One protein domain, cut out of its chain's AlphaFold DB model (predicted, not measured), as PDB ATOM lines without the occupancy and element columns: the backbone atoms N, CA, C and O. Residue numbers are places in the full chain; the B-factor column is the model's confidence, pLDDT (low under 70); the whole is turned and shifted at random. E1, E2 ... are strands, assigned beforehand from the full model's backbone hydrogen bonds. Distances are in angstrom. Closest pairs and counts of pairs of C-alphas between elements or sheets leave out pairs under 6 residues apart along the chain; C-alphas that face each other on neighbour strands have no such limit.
ATOM      1  N   ILE A  16     119.827  -5.959  85.224       83.12
ATOM      2  CA  ILE A  16     120.193  -7.258  84.657       83.12
ATOM      3  C   ILE A  16     119.034  -8.215  84.902       83.12
ATOM      4  O   ILE A  16     118.651  -8.455  86.047       83.12
ATOM      5  N   GLN A  17     118.515  -8.800  83.829       82.94
ATOM      6  CA  GLN A  17     117.542  -9.882  83.894       82.94
ATOM      7  C   GLN A  17     118.243 -11.209  83.660       82.94
ATOM      8  O   GLN A  17     118.933 -11.380  82.656       82.94
ATOM      9  N   ILE A  18     118.031 -12.159  84.561       77.06
ATOM     10  CA  ILE A  18     118.543 -13.519  84.461       77.06
ATOM     11  C   ILE A  18     117.360 -14.470  84.551       77.06
ATOM     12  O   ILE A  18     116.775 -14.659  85.614       77.06
ATOM     13  N   GLU A  19     117.011 -15.105  83.445       72.62
ATOM     14  CA  GLU A  19     116.018 -16.173  83.444       72.62
ATOM     15  C   GLU A  19     116.750 -17.492  83.624       72.62
ATOM     16  O   GLU A  19     117.667 -17.821  82.874       72.62
ATOM     17  N   TYR A  20     116.370 -18.255  84.638       64.06
ATOM     18  CA  TYR A  20     116.932 -19.568  84.893       64.06
ATOM     19  C   TYR A  20     115.892 -20.432  85.579       64.06
ATOM     20  O   TYR A  20     114.981 -19.926  86.229       64.06
ATOM     21  N   SER A  21     116.040 -21.743  85.434       59.38
ATOM     22  CA  SER A  21     115.258 -22.710  86.189       59.38
ATOM     23  C   SER A  21     116.083 -23.175  87.384       59.38
ATOM     24  O   SER A  21     117.090 -23.862  87.218       59.38
ATOM     25  N   LEU A  22     115.674 -22.781  88.589       55.47
ATOM     26  CA  LEU A  22     116.114 -23.406  89.831       55.47
ATOM     27  C   LEU A  22     115.456 -24.776  89.939       55.47
ATOM     28  O   LEU A  22     114.274 -24.875  90.251       55.47
ATOM     29  N   GLN A  23     116.222 -25.840  89.729       60.38
ATOM     30  CA  GLN A  23     115.829 -27.126  90.289       60.38
ATOM     31  C   GLN A  23     116.088 -27.071  91.797       60.38
ATOM     32  O   GLN A  23     117.215 -26.778  92.192       60.38
ATOM     33  N   ILE A  24     115.059 -27.306  92.611       59.91
ATOM     34  CA  ILE A  24     115.167 -27.352  94.073       59.91
ATOM     35  C   ILE A  24     114.999 -28.809  94.499       59.91
ATOM     36  O   ILE A  24     113.933 -29.395  94.322       59.91
ATOM     37  N   ASP A  25     116.065 -29.390  95.034       62.22
ATOM     38  CA  ASP A  25     116.066 -30.751  95.569       62.22
ATOM     39  C   ASP A  25     115.965 -30.697  97.102       62.22
ATOM     40  O   ASP A  25     116.963 -30.415  97.765       62.22
ATOM     41  N   ASP A  26     114.778 -30.971  97.649       61.91
ATOM     42  CA  ASP A  26     114.465 -30.983  99.081       61.91
ATOM     43  C   ASP A  26     114.765 -32.356  99.693       61.91
ATOM     44  O   ASP A  26     114.201 -33.365  99.289       61.91
ATOM     45  N   HIS A  27     115.638 -32.416 100.694       61.69
ATOM     46  CA  HIS A  27     115.958 -33.650 101.414       61.69
ATOM     47  C   HIS A  27     115.354 -33.602 102.807       61.69
ATOM     48  O   HIS A  27     115.900 -32.883 103.642       61.69
ATOM     49  N   SER A  28     114.287 -34.353 103.080       61.44
ATOM     50  CA  SER A  28     113.713 -34.479 104.421       61.44
ATOM     51  C   SER A  28     114.153 -35.774 105.105       61.44
ATOM     52  O   SER A  28     114.096 -36.846 104.514       61.44
ATOM     53  N   TRP A  29     114.613 -35.704 106.355       52.12
ATOM     54  CA  TRP A  29     114.887 -36.918 107.138       52.12
ATOM     55  C   TRP A  29     113.620 -37.409 107.843       52.12
ATOM     56  O   TRP A  29     113.010 -36.648 108.600       52.12
ATOM     57  N   ASP A  30     113.259 -38.674 107.622       57.34
ATOM     58  CA  ASP A  30     112.249 -39.400 108.391       57.34
ATOM     59  C   ASP A  30     112.953 -40.196 109.510       57.34
ATOM     60  O   ASP A  30     113.518 -41.262 109.249       57.34
ATOM     61  N   PRO A  31     112.942 -39.713 110.768       45.91
ATOM     62  CA  PRO A  31     113.656 -40.365 111.862       45.91
ATOM     63  C   PRO A  31     113.020 -41.685 112.312       45.91
ATOM     64  O   PRO A  31     113.673 -42.447 113.017       45.91
ATOM     65  N   LEU A  32     111.763 -41.968 111.942       52.22
ATOM     66  CA  LEU A  32     111.125 -43.253 112.247       52.22
ATOM     67  C   LEU A  32     111.565 -44.336 111.262       52.22
ATOM     68  O   LEU A  32     111.676 -45.498 111.640       52.22
ATOM     69  N   LYS A  33     111.827 -43.948 110.012       60.97
ATOM     70  CA  LYS A  33     112.321 -44.846 108.958       60.97
ATOM     71  C   LYS A  33     113.842 -44.834 108.819       60.97
ATOM     72  O   LYS A  33     114.386 -45.663 108.102       60.97
ATOM     73  N   ASN A  34     114.510 -43.908 109.511       61.50
ATOM     74  CA  ASN A  34     115.936 -43.629 109.395       61.50
ATOM     75  C   ASN A  34     116.392 -43.450 107.933       61.50
ATOM     76  O   ASN A  34     117.433 -43.961 107.530       61.50
ATOM     77  N   ASP A  35     115.596 -42.731 107.141       57.06
ATOM     78  CA  ASP A  35     115.817 -42.557 105.703       57.06
ATOM     79  C   ASP A  35     115.631 -41.092 105.287       57.06
ATOM     80  O   ASP A  35     114.900 -40.331 105.932       57.06
ATOM     81  N   PHE A  36     116.310 -40.681 104.218       60.03
ATOM     82  CA  PHE A  36     116.179 -39.352 103.628       60.03
ATOM     83  C   PHE A  36     115.256 -39.416 102.415       60.03
ATOM     84  O   PHE A  36     115.573 -40.025 101.397       60.03
ATOM     85  N   GLN A  37     114.134 -38.714 102.484       61.47
ATOM     86  CA  GLN A  37     113.261 -38.522 101.341       61.47
ATOM     87  C   GLN A  37     113.792 -37.364 100.501       61.47
ATOM     88  O   GLN A  37     113.890 -36.231 100.970       61.47
ATOM     89  N   LEU A  38     114.134 -37.655  99.247       65.31
ATOM     90  CA  LEU A  38     114.449 -36.642  98.250       65.31
ATOM     91  C   LEU A  38     113.178 -36.260  97.492       65.31
ATOM     92  O   LEU A  38     112.628 -37.057  96.733       65.31
ATOM     93  N   PHE A  39     112.762 -35.013  97.640       59.88
ATOM     94  CA  PHE A  39     111.724 -34.398  96.840       59.88
ATOM     95  C   PHE A  39     112.350 -33.434  95.831       59.88
ATOM     96  O   PHE A  39     112.891 -32.390  96.181       59.88
ATOM     97  N   ARG A  40     112.280 -33.776  94.542       61.78
ATOM     98  CA  ARG A  40     112.748 -32.887  93.471       61.78
ATOM     99  C   ARG A  40     111.605 -32.008  92.995       61.78
ATOM    100  O   ARG A  40     110.712 -32.471  92.283       61.78
ATOM    101  N   HIS A  41     111.654 -30.731  93.334       52.50
ATOM    102  CA  HIS A  41     110.722 -29.756  92.801       52.50
ATOM    103  C   HIS A  41     111.055 -29.457  91.335       52.50
ATOM    104  O   HIS A  41     112.128 -28.948  91.003       52.50
ATOM    105  N   LYS A  42     110.096 -29.718  90.442       51.41
ATOM    106  CA  LYS A  42     110.106 -29.185  89.075       51.41
ATOM    107  C   LYS A  42     109.391 -27.837  89.058       51.41
ATOM    108  O   LYS A  42     108.255 -27.750  88.601       51.41
ATOM    109  N   TYR A  43     110.040 -26.789  89.556       51.09
ATOM    110  CA  TYR A  43     109.560 -25.424  89.347       51.09
ATOM    111  C   TYR A  43     110.501 -24.702  88.392       51.09
ATOM    112  O   TYR A  43     111.711 -24.664  88.598       51.09
ATOM    113  N   ALA A  44     109.951 -24.097  87.342       50.47
ATOM    114  CA  ALA A  44     110.655 -23.003  86.699       50.47
ATOM    115  C   ALA A  44     110.644 -21.852  87.711       50.47
ATOM    116  O   ALA A  44     109.581 -21.319  88.019       50.47
ATOM    117  N   SER A  45     111.788 -21.504  88.299       53.69
ATOM    118  CA  SER A  45     111.844 -20.263  89.069       53.69
ATOM    119  C   SER A  45     111.532 -19.096  88.150       53.69
ATOM    120  O   SER A  45     112.134 -18.981  87.080       53.69
ATOM    121  N   ASN A  46     110.636 -18.206  88.577       58.47
ATOM    122  CA  ASN A  46     110.528 -16.911  87.918       58.47
ATOM    123  C   ASN A  46     111.872 -16.195  88.149       58.47
ATOM    124  O   ASN A  46     112.430 -16.282  89.247       58.47
ATOM    125  N   GLY A  47     112.447 -15.634  87.084       66.75
ATOM    126  CA  GLY A  47     113.861 -15.253  86.998       66.75
ATOM    127  C   GLY A  47     114.400 -14.355  88.124       66.75
ATOM    128  O   GLY A  47     113.678 -13.861  88.984       66.75
ATOM    129  N   LEU A  48     115.715 -14.143  88.109       77.81
ATOM    130  CA  LEU A  48     116.418 -13.191  88.963       77.81
ATOM    131  C   LEU A  48     116.527 -11.854  88.231       77.81
ATOM    132  O   LEU A  48     117.116 -11.767  87.157       77.81
ATOM    133  N   ALA A  49     116.004 -10.809  88.852       82.38
ATOM    134  CA  ALA A  49     116.184  -9.426  88.445       82.38
ATOM    135  C   ALA A  49     117.203  -8.756  89.377       82.38
ATOM    136  O   ALA A  49     117.035  -8.784  90.594       82.38
ATOM    137  N   ILE A  50     118.255  -8.155  88.823       86.50
ATOM    138  CA  ILE A  50     119.221  -7.342  89.572       86.50
ATOM    139  C   ILE A  50     119.044  -5.896  89.134       86.50
ATOM    140  O   ILE A  50     119.378  -5.540  88.004       86.50
ATOM    141  N   THR A  51     118.531  -5.055  90.024       87.19
ATOM    142  CA  THR A  51     118.308  -3.629  89.764       87.19
ATOM    143  C   THR A  51     119.248  -2.770  90.594       87.19
ATOM    144  O   THR A  51     119.568  -3.100  91.737       87.19
ATOM    145  N   GLN A  52     119.680  -1.646  90.027       86.75
ATOM    146  CA  GLN A  52     120.282  -0.568  90.804       86.75
ATOM    147  C   GLN A  52     119.185   0.273  91.460       86.75
ATOM    148  O   GLN A  52     118.241   0.707  90.802       86.75
ATOM    149  N   MET A  53     119.310   0.506  92.762       84.62
ATOM    150  CA  MET A  53     118.370   1.306  93.545       84.62
ATOM    151  C   MET A  53     119.117   2.239  94.493       84.62
ATOM    152  O   MET A  53     120.248   1.966  94.892       84.62
ATOM    153  N   ARG A  54     118.460   3.332  94.895       83.00
ATOM    154  CA  ARG A  54     118.966   4.237  95.928       83.00
ATOM    155  C   ARG A  54     118.124   4.089  97.188       83.00
ATOM    156  O   ARG A  54     116.931   4.368  97.160       83.00
ATOM    157  N   VAL A  55     118.746   3.660  98.280       77.50
ATOM    158  CA  VAL A  55     118.106   3.488  99.590       77.50
ATOM    159  C   VAL A  55     118.822   4.407 100.565       77.50
ATOM    160  O   VAL A  55     120.037   4.302 100.721       77.50
ATOM    161  N   GLU A  56     118.095   5.355 101.160       82.25
ATOM    162  CA  GLU A  56     118.659   6.336 102.107       82.25
ATOM    163  C   GLU A  56     119.911   7.049 101.553       82.25
ATOM    164  O   GLU A  56     120.939   7.194 102.211       82.25
ATOM    165  N   GLY A  57     119.861   7.431 100.274       80.56
ATOM    166  CA  GLY A  57     120.965   8.104  99.583       80.56
ATOM    167  C   GLY A  57     122.113   7.193  99.123       80.56
ATOM    168  O   GLY A  57     122.930   7.649  98.318       80.56
ATOM    169  N   LYS A  58     122.150   5.918  99.536       81.06
ATOM    170  CA  LYS A  58     123.174   4.932  99.156       81.06
ATOM    171  C   LYS A  58     122.740   4.122  97.939       81.06
ATOM    172  O   LYS A  58     121.604   3.662  97.870       81.06
ATOM    173  N   GLU A  59     123.654   3.922  96.996       83.44
ATOM    174  CA  GLU A  59     123.427   3.018  95.869       83.44
ATOM    175  C   GLU A  59     123.567   1.553  96.304       83.44
ATOM    176  O   GLU A  59     124.550   1.149  96.936       83.44
ATOM    177  N   MET A  60     122.561   0.763  95.947       85.38
ATOM    178  CA  MET A  60     122.412  -0.643  96.290       85.38
ATOM    179  C   MET A  60     122.048  -1.434  95.031       85.38
ATOM    180  O   MET A  60     121.359  -0.928  94.146       85.38
ATOM    181  N   LEU A  61     122.458  -2.698  94.972       86.69
ATOM    182  CA  LEU A  61     121.867  -3.679  94.066       86.69
ATOM    183  C   LEU A  61     120.791  -4.439  94.822       86.69
ATOM    184  O   LEU A  61     121.020  -4.862  95.954       86.69
ATOM    185  N   VAL A  62     119.645  -4.654  94.196       83.88
ATOM    186  CA  VAL A  62     118.577  -5.479  94.759       83.88
ATOM    187  C   VAL A  62     118.390  -6.688  93.860       83.88
ATOM    188  O   VAL A  62     118.166  -6.539  92.663       83.88
ATOM    189  N   ALA A  63     118.524  -7.883  94.438       81.44
ATOM    190  CA  ALA A  63     118.260  -9.138  93.744       81.44
ATOM    191  C   ALA A  63     116.835  -9.598  94.062       81.44
ATOM    192  O   ALA A  63     116.553 -10.034  95.178       81.44
ATOM    193  N   GLN A  64     115.946  -9.491  93.082       77.19
ATOM    194  CA  GLN A  64     114.549  -9.898  93.177       77.19
ATOM    195  C   GLN A  64     114.368 -11.274  92.541       77.19
ATOM    196  O   GLN A  64     114.869 -11.528  91.446       77.19
ATOM    197  N   TYR A  65     113.648 -12.150  93.230       73.19
ATOM    198  CA  TYR A  65     113.381 -13.517  92.799       73.19
ATOM    199  C   TYR A  65     111.901 -13.674  92.478       73.19
ATOM    200  O   TYR A  65     111.057 -12.982  93.040       73.19
ATOM    201  N   GLY A  66     111.577 -14.678  91.668       59.12
ATOM    202  CA  GLY A  66     110.211 -15.152  91.467       59.12
ATOM    203  C   GLY A  66     109.461 -15.667  92.695       59.12
ATOM    204  O   GLY A  66     108.348 -16.161  92.538       59.12
ATOM    205  N   GLY A  67     110.069 -15.604  93.877       65.00
ATOM    206  CA  GLY A  67     109.549 -16.042  95.165       65.00
ATOM    207  C   GLY A  67     110.374 -15.430  96.301       65.00
ATOM    208  O   GLY A  67     111.249 -14.596  96.071       65.00
ATOM    209  N   ASN A  68     110.113 -15.840  97.539       65.75
ATOM    210  CA  ASN A  68     110.807 -15.285  98.702       65.75
ATOM    211  C   ASN A  68     112.187 -15.933  98.884       65.75
ATOM    212  O   ASN A  68     112.279 -17.158  98.887       65.75
ATOM    213  N   PHE A  69     113.242 -15.131  99.093       70.56
ATOM    214  CA  PHE A  69     114.561 -15.679  99.435       70.56
ATOM    215  C   PHE A  69     114.527 -16.323 100.826       70.56
ATOM    216  O   PHE A  69     114.948 -17.454 100.986       70.56
ATOM    217  N   ILE A  70     113.930 -15.644 101.807       75.94
ATOM    218  CA  ILE A  70     113.405 -16.249 103.040       75.94
ATOM    219  C   ILE A  70     112.057 -15.607 103.355       75.94
ATOM    220  O   ILE A  70     111.737 -14.529 102.837       75.94
ATOM    221  N   SER A  71     111.269 -16.251 104.211       74.19
ATOM    222  CA  SER A  71     110.032 -15.648 104.692       74.19
ATOM    223  C   SER A  71     110.386 -14.396 105.498       74.19
ATOM    224  O   SER A  71     111.210 -14.452 106.407       74.19
ATOM    225  N   GLY A  72     109.802 -13.251 105.142       76.44
ATOM    226  CA  GLY A  72     109.976 -12.009 105.887       76.44
ATOM    227  C   GLY A  72     109.174 -12.006 107.189       76.44
ATOM    228  O   GLY A  72     108.818 -13.055 107.745       76.44
ATOM    229  N   CYS A  73     108.872 -10.808 107.682       77.12
ATOM    230  CA  CYS A  73     107.997 -10.634 108.836       77.12
ATOM    231  C   CYS A  73     106.524 -10.816 108.444       77.12
ATOM    232  O   CYS A  73     106.111 -10.352 107.377       77.12
ATOM    233  N   ASP A  74     105.758 -11.472 109.322       75.62
ATOM    234  CA  ASP A  74     104.291 -11.413 109.352       75.62
ATOM    235  C   ASP A  74     103.896 -10.177 110.171       75.62
ATOM    236  O   ASP A  74     104.268 -10.066 111.341       75.62
ATOM    237  N   VAL A  75     103.204  -9.233 109.536       69.62
ATOM    238  CA  VAL A  75     102.651  -8.039 110.182       69.62
ATOM    239  C   VAL A  75     101.150  -8.059 109.933       69.62
ATOM    240  O   VAL A  75     100.708  -7.872 108.800       69.62
ATOM    241  N   ASP A  76     100.373  -8.344 110.979       67.69
ATOM    242  CA  ASP A  76      98.907  -8.402 110.943       67.69
ATOM    243  C   ASP A  76      98.339  -9.311 109.831       67.69
ATOM    244  O   ASP A  76      97.376  -8.973 109.142       67.69
ATOM    245  N   GLY A  77      98.958 -10.477 109.614       62.69
ATOM    246  CA  GLY A  77      98.539 -11.444 108.596       62.69
ATOM    247  C   GLY A  77      99.071 -11.145 107.192       62.69
ATOM    248  O   GLY A  77      98.774 -11.885 106.252       62.69
ATOM    249  N   ARG A  78      99.867 -10.080 107.024       62.50
ATOM    250  CA  ARG A  78     100.567  -9.761 105.775       62.50
ATOM    251  C   ARG A  78     102.008 -10.245 105.853       62.50
ATOM    252  O   ARG A  78     102.809  -9.748 106.644       62.50
ATOM    253  N   PHE A  79     102.358 -11.182 104.978       62.59
ATOM    254  CA  PHE A  79     103.726 -11.669 104.844       62.59
ATOM    255  C   PHE A  79     104.540 -10.752 103.935       62.59
ATOM    256  O   PHE A  79     104.191 -10.545 102.773       62.59
ATOM    257  N   SER A  80     105.664 -10.251 104.441       68.94
ATOM    258  CA  SER A  80     106.698  -9.666 103.585       68.94
ATOM    259  C   SER A  80     107.616 -10.755 103.023       68.94
ATOM    260  O   SER A  80     107.890 -11.766 103.673       68.94
ATOM    261  N   GLY A  81     108.086 -10.558 101.794       71.50
ATOM    262  CA  GLY A  81     109.162 -11.343 101.197       71.50
ATOM    263  C   GLY A  81     110.499 -10.660 101.438       71.50
ATOM    264  O   GLY A  81     110.621  -9.460 101.202       71.50
ATOM    265  N   PHE A  82     111.508 -11.397 101.902       75.25
ATOM    266  CA  PHE A  82     112.857 -10.845 101.997       75.25
ATOM    267  C   PHE A  82     113.580 -10.985 100.651       75.25
ATOM    268  O   PHE A  82     113.677 -12.088 100.108       75.25
ATOM    269  N   ALA A  83     114.126  -9.877 100.148       78.00
ATOM    270  CA  ALA A  83     115.017  -9.836  98.994       78.00
ATOM    271  C   ALA A  83     116.388  -9.287  99.430       78.00
ATOM    272  O   ALA A  83     116.450  -8.243 100.084       78.00
ATOM    273  N   PRO A  84     117.502  -9.960  99.101       80.56
ATOM    274  CA  PRO A  84     118.817  -9.497  99.509       80.56
ATOM    275  C   PRO A  84     119.205  -8.208  98.777       80.56
ATOM    276  O   PRO A  84     119.162  -8.126  97.547       80.56
ATOM    277  N   MET A  85     119.635  -7.217  99.561       85.69
ATOM    278  CA  MET A  85     120.192  -5.956  99.074       85.69
ATOM    279  C   MET A  85     121.703  -5.942  99.265       85.69
ATOM    280  O   MET A  85     122.209  -6.282 100.337       85.69
ATOM    281  N   PHE A  86     122.433  -5.509  98.247       87.62
ATOM    282  CA  PHE A  86     123.886  -5.498  98.219       87.62
ATOM    283  C   PHE A  86     124.368  -4.063  98.135       87.62
ATOM    284  O   PHE A  86     124.032  -3.343  97.199       87.62
ATOM    285  N   ARG A  87     125.212  -3.657  99.080       85.81
ATOM    286  CA  ARG A  87     125.965  -2.416  98.921       85.81
ATOM    287  C   ARG A  87     126.943  -2.585  97.766       85.81
ATOM    288  O   ARG A  87     127.647  -3.597  97.728       85.81
ATOM    289  N   LEU A  88     126.987  -1.621  96.849       79.56
ATOM    290  CA  LEU A  88     127.914  -1.651  95.716       79.56
ATOM    291  C   LEU A  88     129.371  -1.727  96.192       79.56
ATOM    292  O   LEU A  88     129.795  -0.934  97.033       79.56
ATOM    293  N   GLY A  89     130.119  -2.696  95.657       79.31
ATOM    294  CA  GLY A  89     131.551  -2.871  95.917       79.31
ATOM    295  C   GLY A  89     131.899  -3.158  97.381       79.31
ATOM    296  O   GLY A  89     132.991  -2.818  97.828       79.31
ATOM    297  N   GLY A  90     130.974  -3.732  98.154       85.31
ATOM    298  CA  GLY A  90     131.169  -3.887  99.588       85.31
ATOM    299  C   GLY A  90     130.335  -4.984 100.225       85.31
ATOM    300  O   GLY A  90     129.684  -5.795  99.564       85.31
ATOM    301  N   LYS A  91     130.385  -5.004 101.556       89.50
ATOM    302  CA  LYS A  91     129.579  -5.884 102.401       89.50
ATOM    303  C   LYS A  91     128.443  -5.089 103.036       89.50
ATOM    304  O   LYS A  91     128.602  -3.904 103.329       89.50
ATOM    305  N   HIS A  92     127.322  -5.752 103.266       87.62
ATOM    306  CA  HIS A  92     126.196  -5.229 104.028       87.62
ATOM    307  C   HIS A  92     125.640  -6.346 104.907       87.62
ATOM    308  O   HIS A  92     125.654  -7.508 104.511       87.62
ATOM    309  N   SER A  93     125.202  -6.024 106.115       89.88
ATOM    310  CA  SER A  93     124.620  -7.003 107.028       89.88
ATOM    311  C   SER A  93     123.668  -6.320 107.977       89.88
ATOM    312  O   SER A  93     123.946  -5.205 108.413       89.88
ATOM    313  N   ASP A  94     122.594  -7.006 108.330       87.56
ATOM    314  CA  ASP A  94     121.572  -6.446 109.199       87.56
ATOM    315  C   ASP A  94     120.785  -7.556 109.910       87.56
ATOM    316  O   ASP A  94     120.875  -8.744 109.566       87.56
ATOM    317  N   VAL A  95     120.035  -7.154 110.933       89.69
ATOM    318  CA  VAL A  95     119.204  -8.021 111.759       89.69
ATOM    319  C   VAL A  95     117.812  -7.421 111.886       89.69
ATOM    320  O   VAL A  95     117.592  -6.472 112.635       89.69
ATOM    321  N   ILE A  96     116.849  -8.044 111.219       87.44
ATOM    322  CA  ILE A  96     115.438  -7.689 111.305       87.44
ATOM    323  C   ILE A  96     114.805  -8.540 112.404       87.44
ATOM    324  O   ILE A  96     114.934  -9.766 112.413       87.44
ATOM    325  N   ARG A  97     114.116  -7.895 113.342       89.19
ATOM    326  CA  ARG A  97     113.319  -8.573 114.368       89.19
ATOM    327  C   ARG A  97     111.850  -8.376 114.038       89.19
ATOM    328  O   ARG A  97     111.409  -7.249 113.847       89.19
ATOM    329  N   CYS A  98     111.128  -9.480 113.952       84.19
ATOM    330  CA  CYS A  98     109.711  -9.518 113.651       84.19
ATOM    331  C   CYS A  98     108.934  -9.841 114.927       84.19
ATOM    332  O   CYS A  98     109.281 -10.777 115.653       84.19
ATOM    333  N   SER A  99     107.854  -9.106 115.150       81.31
ATOM    334  CA  SER A  99     106.848  -9.379 116.173       81.31
ATOM    335  C   SER A  99     105.481  -9.086 115.575       81.31
ATOM    336  O   SER A  99     105.308  -8.023 114.977       81.31
ATOM    337  N   ASN A 100     104.526  -9.996 115.743       78.50
ATOM    338  CA  ASN A 100     103.155  -9.802 115.286       78.50
ATOM    339  C   ASN A 100     102.253  -9.531 116.505       78.50
ATOM    340  O   ASN A 100     102.044 -10.451 117.300       78.50
ATOM    341  N   PRO A 101     101.706  -8.312 116.678       77.56
ATOM    342  CA  PRO A 101     100.815  -7.998 117.796       77.56
ATOM    343  C   PRO A 101      99.566  -8.889 117.844       77.56
ATOM    344  O   PRO A 101      99.088  -9.205 118.931       77.56
ATOM    345  N   ALA A 102      99.069  -9.342 116.686       79.50
ATOM    346  CA  ALA A 102      97.916 -10.236 116.591       79.50
ATOM    347  C   ALA A 102      98.220 -11.681 117.034       79.50
ATOM    348  O   ALA A 102      97.296 -12.461 117.261       79.50
ATOM    349  N   LYS A 103      99.501 -12.049 117.178       79.69
ATOM    350  CA  LYS A 103      99.950 -13.355 117.686       79.69
ATOM    351  C   LYS A 103     100.971 -13.162 118.815       79.69
ATOM    352  O   LYS A 103     102.172 -13.373 118.615       79.69
ATOM    353  N   PRO A 104     100.517 -12.753 120.014       79.06
ATOM    354  CA  PRO A 104     101.404 -12.509 121.143       79.06
ATOM    355  C   PRO A 104     102.272 -13.733 121.458       79.06
ATOM    356  O   PRO A 104     101.776 -14.851 121.573       79.06
ATOM    357  N   GLY A 105     103.582 -13.516 121.590       80.25
ATOM    358  CA  GLY A 105     104.563 -14.577 121.846       80.25
ATOM    359  C   GLY A 105     105.182 -15.201 120.592       80.25
ATOM    360  O   GLY A 105     106.198 -15.887 120.710       80.25
ATOM    361  N   GLU A 106     104.656 -14.928 119.392       84.25
ATOM    362  CA  GLU A 106     105.374 -15.233 118.155       84.25
ATOM    363  C   GLU A 106     106.562 -14.277 117.995       84.25
ATOM    364  O   GLU A 106     106.419 -13.052 118.007       84.25
ATOM    365  N   THR A 107     107.754 -14.848 117.826       86.88
ATOM    366  CA  THR A 107     108.983 -14.082 117.604       86.88
ATOM    367  C   THR A 107     109.674 -14.547 116.336       86.88
ATOM    368  O   THR A 107     109.766 -15.742 116.055       86.88
ATOM    369  N   GLY A 108     110.182 -13.588 115.566       89.19
ATOM    370  CA  GLY A 108     110.988 -13.841 114.382       89.19
ATOM    371  C   GLY A 108     112.275 -13.033 114.415       89.19
ATOM    372  O   GLY A 108     112.292 -11.871 114.809       89.19
ATOM    373  N   THR A 109     113.380 -13.631 113.996       91.12
ATOM    374  CA  THR A 109     114.636 -12.927 113.750       91.12
ATOM    375  C   THR A 109     115.180 -13.352 112.405       91.12
ATOM    376  O   THR A 109     115.356 -14.537 112.140       91.12
ATOM    377  N   ILE A 110     115.492 -12.368 111.577       90.44
ATOM    378  CA  ILE A 110     116.142 -12.537 110.292       90.44
ATOM    379  C   ILE A 110     117.501 -11.859 110.381       90.44
ATOM    380  O   ILE A 110     117.585 -10.651 110.577       90.44
ATOM    381  N   LYS A 111     118.574 -12.626 110.230       91.81
ATOM    382  CA  LYS A 111     119.932 -12.102 110.081       91.81
ATOM    383  C   LYS A 111     120.345 -12.288 108.640       91.81
ATOM    384  O   LYS A 111     120.208 -13.390 108.122       91.81
ATOM    385  N   TYR A 112     120.889 -11.266 108.001       91.44
ATOM    386  CA  TYR A 112     121.412 -11.433 106.654       91.44
ATOM    387  C   TYR A 112     122.740 -10.721 106.464       91.44
ATOM    388  O   TYR A 112     123.071  -9.762 107.157       91.44
ATOM    389  N   SER A 113     123.509 -11.221 105.506       93.44
ATOM    390  CA  SER A 113     124.774 -10.647 105.079       93.44
ATOM    391  C   SER A 113     124.907 -10.792 103.576       93.44
ATOM    392  O   SER A 113     124.746 -11.894 103.047       93.44
ATOM    393  N   THR A 114     125.243  -9.707 102.902       92.81
ATOM    394  CA  THR A 114     125.478  -9.665 101.470       92.81
ATOM    395  C   THR A 114     126.863  -9.117 101.172       92.81
ATOM    396  O   THR A 114     127.418  -8.302 101.911       92.81
ATOM    397  N   THR A 115     127.445  -9.569 100.069       93.06
ATOM    398  CA  THR A 115     128.687  -9.023  99.529       93.06
ATOM    399  C   THR A 115     128.541  -8.840  98.032       93.06
ATOM    400  O   THR A 115     128.078  -9.767  97.360       93.06
ATOM    401  N   SER A 116     128.973  -7.696  97.509       90.94
ATOM    402  CA  SER A 116     129.135  -7.493  96.073       90.94
ATOM    403  C   SER A 116     130.565  -7.105  95.719       90.94
ATOM    404  O   SER A 116     131.249  -6.421  96.482       90.94
ATOM    405  N   SER A 117     131.012  -7.533  94.546       90.00
ATOM    406  CA  SER A 117     132.246  -7.058  93.931       90.00
ATOM    407  C   SER A 117     132.099  -7.005  92.416       90.00
ATOM    408  O   SER A 117     131.305  -7.746  91.829       90.00
ATOM    409  N   PHE A 118     132.873  -6.125  91.790       88.25
ATOM    410  CA  PHE A 118     132.998  -6.035  90.342       88.25
ATOM    411  C   PHE A 118     134.470  -5.941  89.989       88.25
ATOM    412  O   PHE A 118     135.185  -5.104  90.535       88.25
ATOM    413  N   SER A 119     134.933  -6.871  89.164       87.69
ATOM    414  CA  SER A 119     136.327  -6.923  88.741       87.69
ATOM    415  C   SER A 119     136.429  -7.658  87.415       87.69
ATOM    416  O   SER A 119     135.831  -8.724  87.248       87.69
ATOM    417  N   GLY A 120     137.159  -7.075  86.461       87.12
ATOM    418  CA  GLY A 120     137.392  -7.689  85.153       87.12
ATOM    419  C   GLY A 120     136.092  -7.960  84.392       87.12
ATOM    420  O   GLY A 120     135.943  -9.019  83.779       87.12
ATOM    421  N   GLY A 121     135.113  -7.056  84.509       87.88
ATOM    422  CA  GLY A 121     133.792  -7.219  83.906       87.88
ATOM    423  C   GLY A 121     132.902  -8.280  84.565       87.88
ATOM    424  O   GLY A 121     131.855  -8.607  84.014       87.88
ATOM    425  N   ILE A 122     133.272  -8.853  85.717       90.88
ATOM    426  CA  ILE A 122     132.465  -9.865  86.416       90.88
ATOM    427  C   ILE A 122     131.853  -9.276  87.685       90.88
ATOM    428  O   ILE A 122     132.558  -8.940  88.636       90.88
ATOM    429  N   LEU A 123     130.521  -9.217  87.721       90.12
ATOM    430  CA  LEU A 123     129.727  -8.931  88.911       90.12
ATOM    431  C   LEU A 123     129.591 -10.203  89.742       90.12
ATOM    432  O   LEU A 123     129.027 -11.187  89.271       90.12
ATOM    433  N   THR A 124     130.057 -10.174  90.988       91.31
ATOM    434  CA  THR A 124     129.858 -11.254  91.960       91.31
ATOM    435  C   THR A 124     128.942 -10.780  93.077       91.31
ATOM    436  O   THR A 124     129.222  -9.775  93.722       91.31
ATOM    437  N   LEU A 125     127.874 -11.529  93.336       90.88
ATOM    438  CA  LEU A 125     126.910 -11.300  94.407       90.88
ATOM    439  C   LEU A 125     126.846 -12.538  95.293       90.88
ATOM    440  O   LEU A 125     126.628 -13.643  94.802       90.88
ATOM    441  N   LYS A 126     127.006 -12.366  96.604       92.62
ATOM    442  CA  LYS A 126     126.798 -13.439  97.586       92.62
ATOM    443  C   LYS A 126     125.875 -12.955  98.680       92.62
ATOM    444  O   LYS A 126     126.080 -11.861  99.194       92.62
ATOM    445  N   SER A 127     124.887 -13.757  99.038       91.12
ATOM    446  CA  SER A 127     124.023 -13.479 100.182       91.12
ATOM    447  C   SER A 127     123.869 -14.729 101.021       91.12
ATOM    448  O   SER A 127     123.805 -15.839 100.497       91.12
ATOM    449  N   GLN A 128     123.799 -14.526 102.325       92.94
ATOM    450  CA  GLN A 128     123.357 -15.516 103.284       92.94
ATOM    451  C   GLN A 128     122.298 -14.859 104.160       92.94
ATOM    452  O   GLN A 128     122.520 -13.763 104.673       92.94
ATOM    453  N   ALA A 129     121.175 -15.538 104.347       91.19
ATOM    454  CA  ALA A 129     120.139 -15.152 105.282       91.19
ATOM    455  C   ALA A 129     119.847 -16.314 106.233       91.19
ATOM    456  O   ALA A 129     119.873 -17.479 105.846       91.19
ATOM    457  N   THR A 130     119.595 -15.986 107.491       91.50
ATOM    458  CA  THR A 130     119.197 -16.916 108.536       91.50
ATOM    459  C   THR A 130     117.908 -16.414 109.149       91.50
ATOM    460  O   THR A 130     117.846 -15.273 109.598       91.50
ATOM    461  N   GLU A 131     116.898 -17.267 109.185       90.62
ATOM    462  CA  GLU A 131     115.616 -17.008 109.824       90.62
ATOM    463  C   GLU A 131     115.498 -17.897 111.058       90.62
ATOM    464  O   GLU A 131     115.806 -19.084 111.007       90.62
ATOM    465  N   ILE A 132     115.033 -17.328 112.159       90.19
ATOM    466  CA  ILE A 132     114.661 -18.044 113.374       90.19
ATOM    467  C   ILE A 132     113.260 -17.566 113.722       90.19
ATOM    468  O   ILE A 132     113.089 -16.389 114.035       90.19
ATOM    469  N   LYS A 133     112.264 -18.450 113.673       88.44
ATOM    470  CA  LYS A 133     110.906 -18.173 114.158       88.44
ATOM    471  C   LYS A 133     110.512 -19.131 115.259       88.44
ATOM    472  O   LYS A 133     110.768 -20.333 115.174       88.44
ATOM    473  N   ARG A 134     109.878 -18.605 116.294       87.75
ATOM    474  CA  ARG A 134     109.324 -19.379 117.403       87.75
ATOM    475  C   ARG A 134     107.878 -18.969 117.588       87.75
ATOM    476  O   ARG A 134     107.574 -17.778 117.595       87.75
ATOM    477  N   PHE A 135     107.019 -19.966 117.724       85.06
ATOM    478  CA  PHE A 135     105.592 -19.792 117.950       85.06
ATOM    479  C   PHE A 135     105.273 -20.187 119.398       85.06
ATOM    480  O   PHE A 135     106.009 -20.991 119.983       85.06
ATOM    481  N   PRO A 136     104.189 -19.658 119.989       77.75
ATOM    482  CA  PRO A 136     103.645 -20.204 121.227       77.75
ATOM    483  C   PRO A 136     103.420 -21.717 121.089       77.75
ATOM    484  O   PRO A 136     103.155 -22.207 119.992       77.75
ATOM    485  N   ALA A 137     103.521 -22.464 122.190       66.81
ATOM    486  CA  ALA A 137     103.424 -23.929 122.209       66.81
ATOM    487  C   ALA A 137     101.986 -24.459 121.992       66.81
ATOM    488  O   ALA A 137     101.511 -25.320 122.727       66.81
ATOM    489  N   SER A 138     101.280 -23.934 120.993       60.59
ATOM    490  CA  SER A 138      99.931 -24.325 120.599       60.59
ATOM    491  C   SER A 138      99.927 -24.710 119.116       60.59
ATOM    492  O   SER A 138      99.805 -23.849 118.244       60.59
ATOM    493  N   GLY A 139     100.091 -26.003 118.833       66.88
ATOM    494  CA  GLY A 139     100.047 -26.578 117.485       66.88
ATOM    495  C   GLY A 139     101.198 -27.547 117.200       66.88
ATOM    496  O   GLY A 139     102.111 -27.705 118.008       66.88
ATOM    497  N   ASP A 140     101.165 -28.177 116.024       70.94
ATOM    498  CA  ASP A 140     102.166 -29.177 115.614       70.94
ATOM    499  C   ASP A 140     103.536 -28.566 115.293       70.94
ATOM    500  O   ASP A 140     104.534 -29.277 115.234       70.94
ATOM    501  N   ILE A 141     103.608 -27.253 115.051       73.00
ATOM    502  CA  ILE A 141     104.850 -26.543 114.739       73.00
ATOM    503  C   ILE A 141     105.059 -25.449 115.785       73.00
ATOM    504  O   ILE A 141     104.313 -24.479 115.828       73.00
ATOM    505  N   ILE A 142     106.116 -25.575 116.585       83.75
ATOM    506  CA  ILE A 142     106.491 -24.603 117.633       83.75
ATOM    507  C   ILE A 142     107.595 -23.637 117.173       83.75
ATOM    508  O   ILE A 142     108.034 -22.749 117.904       83.75
ATOM    509  N   GLY A 143     108.073 -23.799 115.941       83.62
ATOM    510  CA  GLY A 143     109.009 -22.874 115.322       83.62
ATOM    511  C   GLY A 143     109.603 -23.406 114.031       83.62
ATOM    512  O   GLY A 143     109.431 -24.572 113.671       83.62
ATOM    513  N   TRP A 144     110.372 -22.559 113.361       85.62
ATOM    514  CA  TRP A 144     111.253 -22.979 112.284       85.62
ATOM    515  C   TRP A 144     112.576 -22.220 112.323       85.62
ATOM    516  O   TRP A 144     112.634 -21.090 112.801       85.62
ATOM    517  N   ASP A 145     113.623 -22.837 111.795       88.31
ATOM    518  CA  ASP A 145     114.877 -22.177 111.447       88.31
ATOM    519  C   ASP A 145     115.133 -22.351 109.952       88.31
ATOM    520  O   ASP A 145     114.834 -23.404 109.385       88.31
ATOM    521  N   ALA A 146     115.703 -21.332 109.320       87.25
ATOM    522  CA  ALA A 146     116.134 -21.371 107.935       87.25
ATOM    523  C   ALA A 146     117.542 -20.811 107.779       87.25
ATOM    524  O   ALA A 146     117.890 -19.829 108.431       87.25
ATOM    525  N   VAL A 147     118.323 -21.375 106.866       89.69
ATOM    526  CA  VAL A 147     119.569 -20.788 106.379       89.69
ATOM    527  C   VAL A 147     119.601 -20.910 104.867       89.69
ATOM    528  O   VAL A 147     119.782 -22.004 104.346       89.69
ATOM    529  N   ASP A 148     119.517 -19.779 104.180       86.19
ATOM    530  CA  ASP A 148     119.541 -19.728 102.725       86.19
ATOM    531  C   ASP A 148     120.774 -18.951 102.256       86.19
ATOM    532  O   ASP A 148     121.133 -17.902 102.796       86.19
ATOM    533  N   LYS A 149     121.467 -19.495 101.257       88.81
ATOM    534  CA  LYS A 149     122.706 -18.967 100.688       88.81
ATOM    535  C   LYS A 149     122.598 -18.922  99.180       88.81
ATOM    536  O   LYS A 149     122.191 -19.896  98.553       88.81
ATOM    537  N   ILE A 150     123.051 -17.821  98.602       84.38
ATOM    538  CA  ILE A 150     123.163 -17.637  97.159       84.38
ATOM    539  C   ILE A 150     124.537 -17.115  96.789       84.38
ATOM    540  O   ILE A 150     125.141 -16.312  97.503       84.38
ATOM    541  N   GLU A 151     124.990 -17.534  95.618       87.94
ATOM    542  CA  GLU A 151     126.116 -16.933  94.926       87.94
ATOM    543  C   GLU A 151     125.785 -16.832  93.441       87.94
ATOM    544  O   GLU A 151     125.450 -17.832  92.805       87.94
ATOM    545  N   PHE A 152     125.926 -15.625  92.901       86.75
ATOM    546  CA  PHE A 152     125.802 -15.329  91.484       86.75
ATOM    547  C   PHE A 152     127.070 -14.651  90.989       86.75
ATOM    548  O   PHE A 152     127.589 -13.736  91.626       86.75
ATOM    549  N   GLN A 153     127.559 -15.094  89.839       90.00
ATOM    550  CA  GLN A 153     128.623 -14.440  89.096       90.00
ATOM    551  C   GLN A 153     128.139 -14.208  87.673       90.00
ATOM    552  O   GLN A 153     127.766 -15.155  86.977       90.00
ATOM    553  N   VAL A 154     128.149 -12.953  87.243       89.19
ATOM    554  CA  VAL A 154     127.646 -12.520  85.942       89.19
ATOM    555  C   VAL A 154     128.744 -11.732  85.254       89.19
ATOM    556  O   VAL A 154     129.180 -10.699  85.752       89.19
ATOM    557  N   ARG A 155     129.203 -12.220  84.106       90.44
ATOM    558  CA  ARG A 155     130.099 -11.467  83.235       90.44
ATOM    559  C   ARG A 155     129.274 -10.490  82.409       90.44
ATOM    560  O   ARG A 155     128.295 -10.901  81.794       90.44
ATOM    561  N   LEU A 156     129.695  -9.235  82.392       88.50
ATOM    562  CA  LEU A 156     129.125  -8.140  81.620       88.50
ATOM    563  C   LEU A 156     130.103  -7.764  80.504       88.50
ATOM    564  O   LEU A 156     131.309  -7.691  80.738       88.50
ATOM    565  N   GLY A 157     129.598  -7.530  79.295       81.50
ATOM    566  CA  GLY A 157     130.426  -7.079  78.177       81.50
ATOM    567  C   GLY A 157     129.600  -6.688  76.957       81.50
ATOM    568  O   GLY A 157     128.705  -7.427  76.555       81.50
ATOM    569  N   GLY A 158     129.889  -5.521  76.372       69.44
ATOM    570  CA  GLY A 158     129.292  -5.081  75.102       69.44
ATOM    571  C   GLY A 158     127.757  -5.055  75.080       69.44
ATOM    572  O   GLY A 158     127.167  -5.462  74.089       69.44
ATOM    573  N   GLY A 159     127.106  -4.662  76.184       73.38
ATOM    574  CA  GLY A 159     125.636  -4.666  76.301       73.38
ATOM    575  C   GLY A 159     125.009  -6.052  76.505       73.38
ATOM    576  O   GLY A 159     123.791  -6.187  76.528       73.38
ATOM    577  N   THR A 160     125.827  -7.090  76.678       81.56
ATOM    578  CA  THR A 160     125.382  -8.462  76.939       81.56
ATOM    579  C   THR A 160     125.822  -8.925  78.321       81.56
ATOM    580  O   THR A 160     126.728  -8.349  78.940       81.56
ATOM    581  N   CYS A 161     125.195  -9.993  78.811       86.75
ATOM    582  CA  CYS A 161     125.669 -10.686  79.995       86.75
ATOM    583  C   CYS A 161     125.667 -12.196  79.829       86.75
ATOM    584  O   CYS A 161     124.923 -12.771  79.038       86.75
ATOM    585  N   LYS A 162     126.524 -12.846  80.614       88.06
ATOM    586  CA  LYS A 162     126.611 -14.296  80.722       88.06
ATOM    587  C   LYS A 162     126.741 -14.671  82.187       88.06
ATOM    588  O   LYS A 162     127.666 -14.225  82.864       88.06
ATOM    589  N   VAL A 163     125.850 -15.526  82.673       85.62
ATOM    590  CA  VAL A 163     126.005 -16.109  84.008       85.62
ATOM    591  C   VAL A 163     127.176 -17.087  83.969       85.62
ATOM    592  O   VAL A 163     127.184 -18.044  83.200       85.62
ATOM    593  N   VAL A 164     128.182 -16.811  84.788       88.06
ATOM    594  CA  VAL A 164     129.370 -17.651  84.981       88.06
ATOM    595  C   VAL A 164     129.096 -18.696  86.058       88.06
ATOM    596  O   VAL A 164     129.519 -19.842  85.937       88.06
ATOM    597  N   LYS A 165     128.367 -18.302  87.109       85.19
ATOM    598  CA  LYS A 165     128.003 -19.161  88.234       85.19
ATOM    599  C   LYS A 165     126.669 -18.715  88.817       85.19
ATOM    600  O   LYS A 165     126.439 -17.521  88.988       85.19
ATOM    601  N   GLY A 166     125.828 -19.675  89.170       81.12
ATOM    602  CA  GLY A 166     124.644 -19.450  89.985       81.12
ATOM    603  C   GLY A 166     124.403 -20.673  90.853       81.12
ATOM    604  O   GLY A 166     124.291 -21.785  90.335       81.12
ATOM    605  N   THR A 167     124.385 -20.477  92.166       79.94
ATOM    606  CA  THR A 167     124.133 -21.548  93.136       79.94
ATOM    607  C   THR A 167     123.225 -21.040  94.240       79.94
ATOM    608  O   THR A 167     123.487 -19.965  94.783       79.94
ATOM    609  N   TYR A 168     122.233 -21.842  94.619       79.75
ATOM    610  CA  TYR A 168     121.460 -21.654  95.848       79.75
ATOM    611  C   TYR A 168     121.585 -22.887  96.745       79.75
ATOM    612  O   TYR A 168     121.646 -24.020  96.256       79.75
ATOM    613  N   ARG A 169     121.640 -22.652  98.056       82.25
ATOM    614  CA  ARG A 169     121.614 -23.678  99.100       82.25
ATOM    615  C   ARG A 169     120.705 -23.209 100.226       82.25
ATOM    616  O   ARG A 169     120.957 -22.140 100.770       82.25
ATOM    617  N   GLY A 170     119.703 -23.998 100.574       81.44
ATOM    618  CA  GLY A 170     118.786 -23.738 101.677       81.44
ATOM    619  C   GLY A 170     118.824 -24.872 102.690       81.44
ATOM    620  O   GLY A 170     118.988 -26.034 102.330       81.44
ATOM    621  N   GLU A 171     118.666 -24.556 103.963       83.25
ATOM    622  CA  GLU A 171     118.471 -25.538 105.026       83.25
ATOM    623  C   GLU A 171     117.320 -25.069 105.901       83.25
ATOM    624  O   GLU A 171     117.335 -23.938 106.376       83.25
ATOM    625  N   ARG A 172     116.317 -25.917 106.120       82.62
ATOM    626  CA  ARG A 172     115.122 -25.592 106.899       82.62
ATOM    627  C   ARG A 172     114.919 -26.635 107.987       82.62
ATOM    628  O   ARG A 172     114.906 -27.833 107.730       82.62
ATOM    629  N   LYS A 173     114.700 -26.190 109.217       81.44
ATOM    630  CA  LYS A 173     114.360 -27.045 110.353       81.44
ATOM    631  C   LYS A 173     113.007 -26.621 110.890       81.44
ATOM    632  O   LYS A 173     112.827 -25.449 111.193       81.44
ATOM    633  N   LYS A 174     112.067 -27.552 111.033       80.19
ATOM    634  CA  LYS A 174     110.796 -27.299 111.721       80.19
ATOM    635  C   LYS A 174     110.874 -27.905 113.117       80.19
ATOM    636  O   LYS A 174     111.372 -29.012 113.283       80.19
ATOM    637  N   PHE A 175     110.422 -27.166 114.118       76.19
ATOM    638  CA  PHE A 175     110.315 -27.634 115.496       76.19
ATOM    639  C   PHE A 175     108.861 -27.997 115.776       76.19
ATOM    640  O   PHE A 175     107.966 -27.320 115.280       76.19
ATOM    641  N   GLY A 176     108.617 -29.041 116.566       70.69
ATOM    642  CA  GLY A 176     107.273 -29.586 116.825       70.69
ATOM    643  C   GLY A 176     106.889 -30.705 115.851       70.69
ATOM    644  O   GLY A 176     106.307 -31.703 116.260       70.69
ATOM    645  N   GLN A 177     107.348 -30.621 114.600       65.50
ATOM    646  CA  GLN A 177     107.313 -31.729 113.646       65.50
ATOM    647  C   GLN A 177     108.661 -32.455 113.620       65.50
ATOM    648  O   GLN A 177     109.723 -31.833 113.688       65.50
ATOM    649  N   LYS A 178     108.637 -33.787 113.504       59.91
ATOM    650  CA  LYS A 178     109.848 -34.585 113.276       59.91
ATOM    651  C   LYS A 178     110.324 -34.347 111.837       59.91
ATOM    652  O   LYS A 178     109.699 -34.849 110.912       59.91
ATOM    653  N   GLY A 179     111.398 -33.578 111.637       57.88
ATOM    654  CA  GLY A 179     112.008 -33.439 110.311       57.88
ATOM    655  C   GLY A 179     112.975 -32.265 110.146       57.88
ATOM    656  O   GLY A 179     112.940 -31.270 110.870       57.88
ATOM    657  N   TYR A 180     113.848 -32.388 109.152       62.59
ATOM    658  CA  TYR A 180     114.818 -31.381 108.725       62.59
ATOM    659  C   TYR A 180     114.960 -31.465 107.205       62.59
ATOM    660  O   TYR A 180     115.043 -32.581 106.702       62.59
ATOM    661  N   ALA A 181     114.964 -30.324 106.507       63.44
ATOM    662  CA  ALA A 181     114.992 -30.209 105.051       63.44
ATOM    663  C   ALA A 181     116.268 -29.505 104.543       63.44
ATOM    664  O   ALA A 181     116.682 -28.493 105.110       63.44
ATOM    665  N   LYS A 182     116.869 -29.988 103.447       63.00
ATOM    666  CA  LYS A 182     117.948 -29.292 102.706       63.00
ATOM    667  C   LYS A 182     117.586 -29.116 101.240       63.00
ATOM    668  O   LYS A 182     117.173 -30.089 100.631       63.00
ATOM    669  N   ALA A 183     117.843 -27.937 100.691       64.50
ATOM    670  CA  ALA A 183     117.567 -27.535  99.322       64.50
ATOM    671  C   ALA A 183     118.860 -27.143  98.585       64.50
ATOM    672  O   ALA A 183     119.699 -26.419  99.127       64.50
ATOM    673  N   PHE A 184     119.016 -27.560  97.328       64.06
ATOM    674  CA  PHE A 184     120.153 -27.180  96.475       64.06
ATOM    675  C   PHE A 184     119.695 -26.874  95.057       64.06
ATOM    676  O   PHE A 184     118.740 -27.481  94.582       64.06
ATOM    677  N   SER A 185     120.415 -25.983  94.370       66.00
ATOM    678  CA  SER A 185     120.213 -25.739  92.940       66.00
ATOM    679  C   SER A 185     121.502 -25.364  92.207       66.00
ATOM    680  O   SER A 185     122.423 -24.774  92.784       66.00
ATOM    681  N   ASN A 186     121.509 -25.658  90.906       62.66
ATOM    682  CA  ASN A 186     122.527 -25.235  89.953       62.66
ATOM    683  C   ASN A 186     121.864 -24.616  88.719       62.66
ATOM    684  O   ASN A 186     120.828 -25.085  88.251       62.66
ATOM    685  N   VAL A 187     122.495 -23.585  88.164       63.75
ATOM    686  CA  VAL A 187     122.002 -22.880  86.977       63.75
ATOM    687  C   VAL A 187     122.518 -23.566  85.708       63.75
ATOM    688  O   VAL A 187     123.670 -23.376  85.328       63.75
ATOM    689  N   THR A 188     121.687 -24.378  85.049       55.38
ATOM    690  CA  THR A 188     122.132 -25.206  83.909       55.38
ATOM    691  C   THR A 188     122.081 -24.499  82.550       55.38
ATOM    692  O   THR A 188     122.919 -24.806  81.705       55.38
ATOM    693  N   LYS A 189     121.163 -23.543  82.316       64.44
ATOM    694  CA  LYS A 189     121.044 -22.774  81.051       64.44
ATOM    695  C   LYS A 189     120.381 -21.397  81.255       64.44
ATOM    696  O   LYS A 189     119.216 -21.226  80.908       64.44
ATOM    697  N   PRO A 190     121.072 -20.422  81.855       71.06
ATOM    698  CA  PRO A 190     120.476 -19.123  82.114       71.06
ATOM    699  C   PRO A 190     120.444 -18.266  80.846       71.06
ATOM    700  O   PRO A 190     121.461 -18.136  80.161       71.06
ATOM    701  N   ASN A 191     119.309 -17.631  80.573       75.44
ATOM    702  CA  ASN A 191     119.237 -16.504  79.652       75.44
ATOM    703  C   ASN A 191     119.563 -15.222  80.425       75.44
ATOM    704  O   ASN A 191     119.145 -15.073  81.572       75.44
ATOM    705  N   CYS A 192     120.325 -14.311  79.830       81.38
ATOM    706  CA  CYS A 192     120.799 -13.115  80.517       81.38
ATOM    707  C   CYS A 192     120.708 -11.900  79.594       81.38
ATOM    708  O   CYS A 192     121.190 -11.943  78.462       81.38
ATOM    709  N   LYS A 193     120.104 -10.813  80.084       82.69
ATOM    710  CA  LYS A 193     119.973  -9.536  79.372       82.69
ATOM    711  C   LYS A 193     120.402  -8.380  80.273       82.69
ATOM    712  O   LYS A 193     120.096  -8.383  81.464       82.69
ATOM    713  N   VAL A 194     121.096  -7.400  79.698       84.19
ATOM    714  CA  VAL A 194     121.512  -6.161  80.373       84.19
ATOM    715  C   VAL A 194     120.744  -4.998  79.763       84.19
ATOM    716  O   VAL A 194     120.593  -4.943  78.545       84.19
ATOM    717  N   TYR A 195     120.280  -4.091  80.616       81.38
ATOM    718  CA  TYR A 195     119.542  -2.884  80.257       81.38
ATOM    719  C   TYR A 195     120.104  -1.662  80.996       81.38
ATOM    720  O   TYR A 195     120.620  -1.814  82.134       81.38
TER     721      TYR A 195
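What this domain is: This is residues 16 to 195 of the 195 residues of an uncharacterized protein of Mesorhizobium sp. Root157 (UniProt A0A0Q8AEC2). A wide, twisted wall of eight antiparallel strands, in the order E3, E2, E14, E13, E12, E11, E10, E9, is crossed over one face by a smaller, curled antiparallel sheet, E8, E5, E4, E1, E15. The two make a sandwich that is only partly face to face: the hairpin of E2 and E3 at one edge of the wall stays uncovered, and the small hairpin of E6 and E7 packs over the wall near E9. The printed part has 180 residues with no named helix and fifteen strands, E1 to E15 along the chain; the class is all strand. It is compact, with a radius of gyration of the C-alphas of 17.9 A and spans of 57 by 41 by 23 A.

How they stand to each other: Begin in the large sheet with its meander, each strand the antiparallel neighbour of the one before: E9, residues 91 to 99, E10, 107 to 119, E11, 122 to 134, E12, 143 to 157, E13, 160 to 175, and E14, 180 to 186. Within hydrogen-bond range you find N 96 and O 110 at 2.8 A, N 130 and O 111 at 2.7 A, N 129 and O 148 at 2.8 A, N 149 and O 169 at 2.7 A, and N 170 and O 183 at 2.8 A. E13 bends by 54 degrees at residue 164. Beside E14 look for E2, residues 24 to 30, with N 27 and O 182 2.8 A apart, and then its hairpin partner, the edge strand E3, residues 35 to 41, with N 39 and O 26 2.7 A apart. The second sheet runs E8, residues 85 to 87, E5, 58 to 64, E4, 48 to 55, E1, 16 to 19, and E15, 191 to 194; there N 86 and O 61, N 60 and O 53, and N 16 and O 50 are each 2.8 A apart, and N 17 and O 193 2.9 A. In this sandwich, two sheets face to face, the facing parts are 8.8 A centre to centre and the strands cross at 74 degrees. The closest C-alphas of E8 and E10 are those of Phe 86 and Thr 114, 5.5 A apart; those of E13 and E15 are Cys 161 and Cys 192, also 5.5 A. E6, residues 70 to 75, and E7, residues 78 to 82, form a hairpin with N 72 and O 80 2.8 A apart; the closest C-alphas of E6 and E9 are those of Cys 73 and Cys 98, 5.2 A.

Where its parts are: Find C-alpha 16 at (120.193, -7.258, 84.657), where E1 begins. From C-alpha 143 at (109.009, -22.874, 115.322), E12 runs 45.7 A; E13 covers 45.6 A, E10 40.4 A and E11 39.8 A. E15 ends at C-alpha 194, (121.512, -6.161, 80.373).

The domain as a whole: The C-alphas farthest apart are those of Ser 138 and Gly 158, 57.5 A. The printed part has no cut, and no link is long. Mean pLDDT of the printed part is 77.0; 54 residues are under 70, among them residues 20 to 47 and 177 to 189.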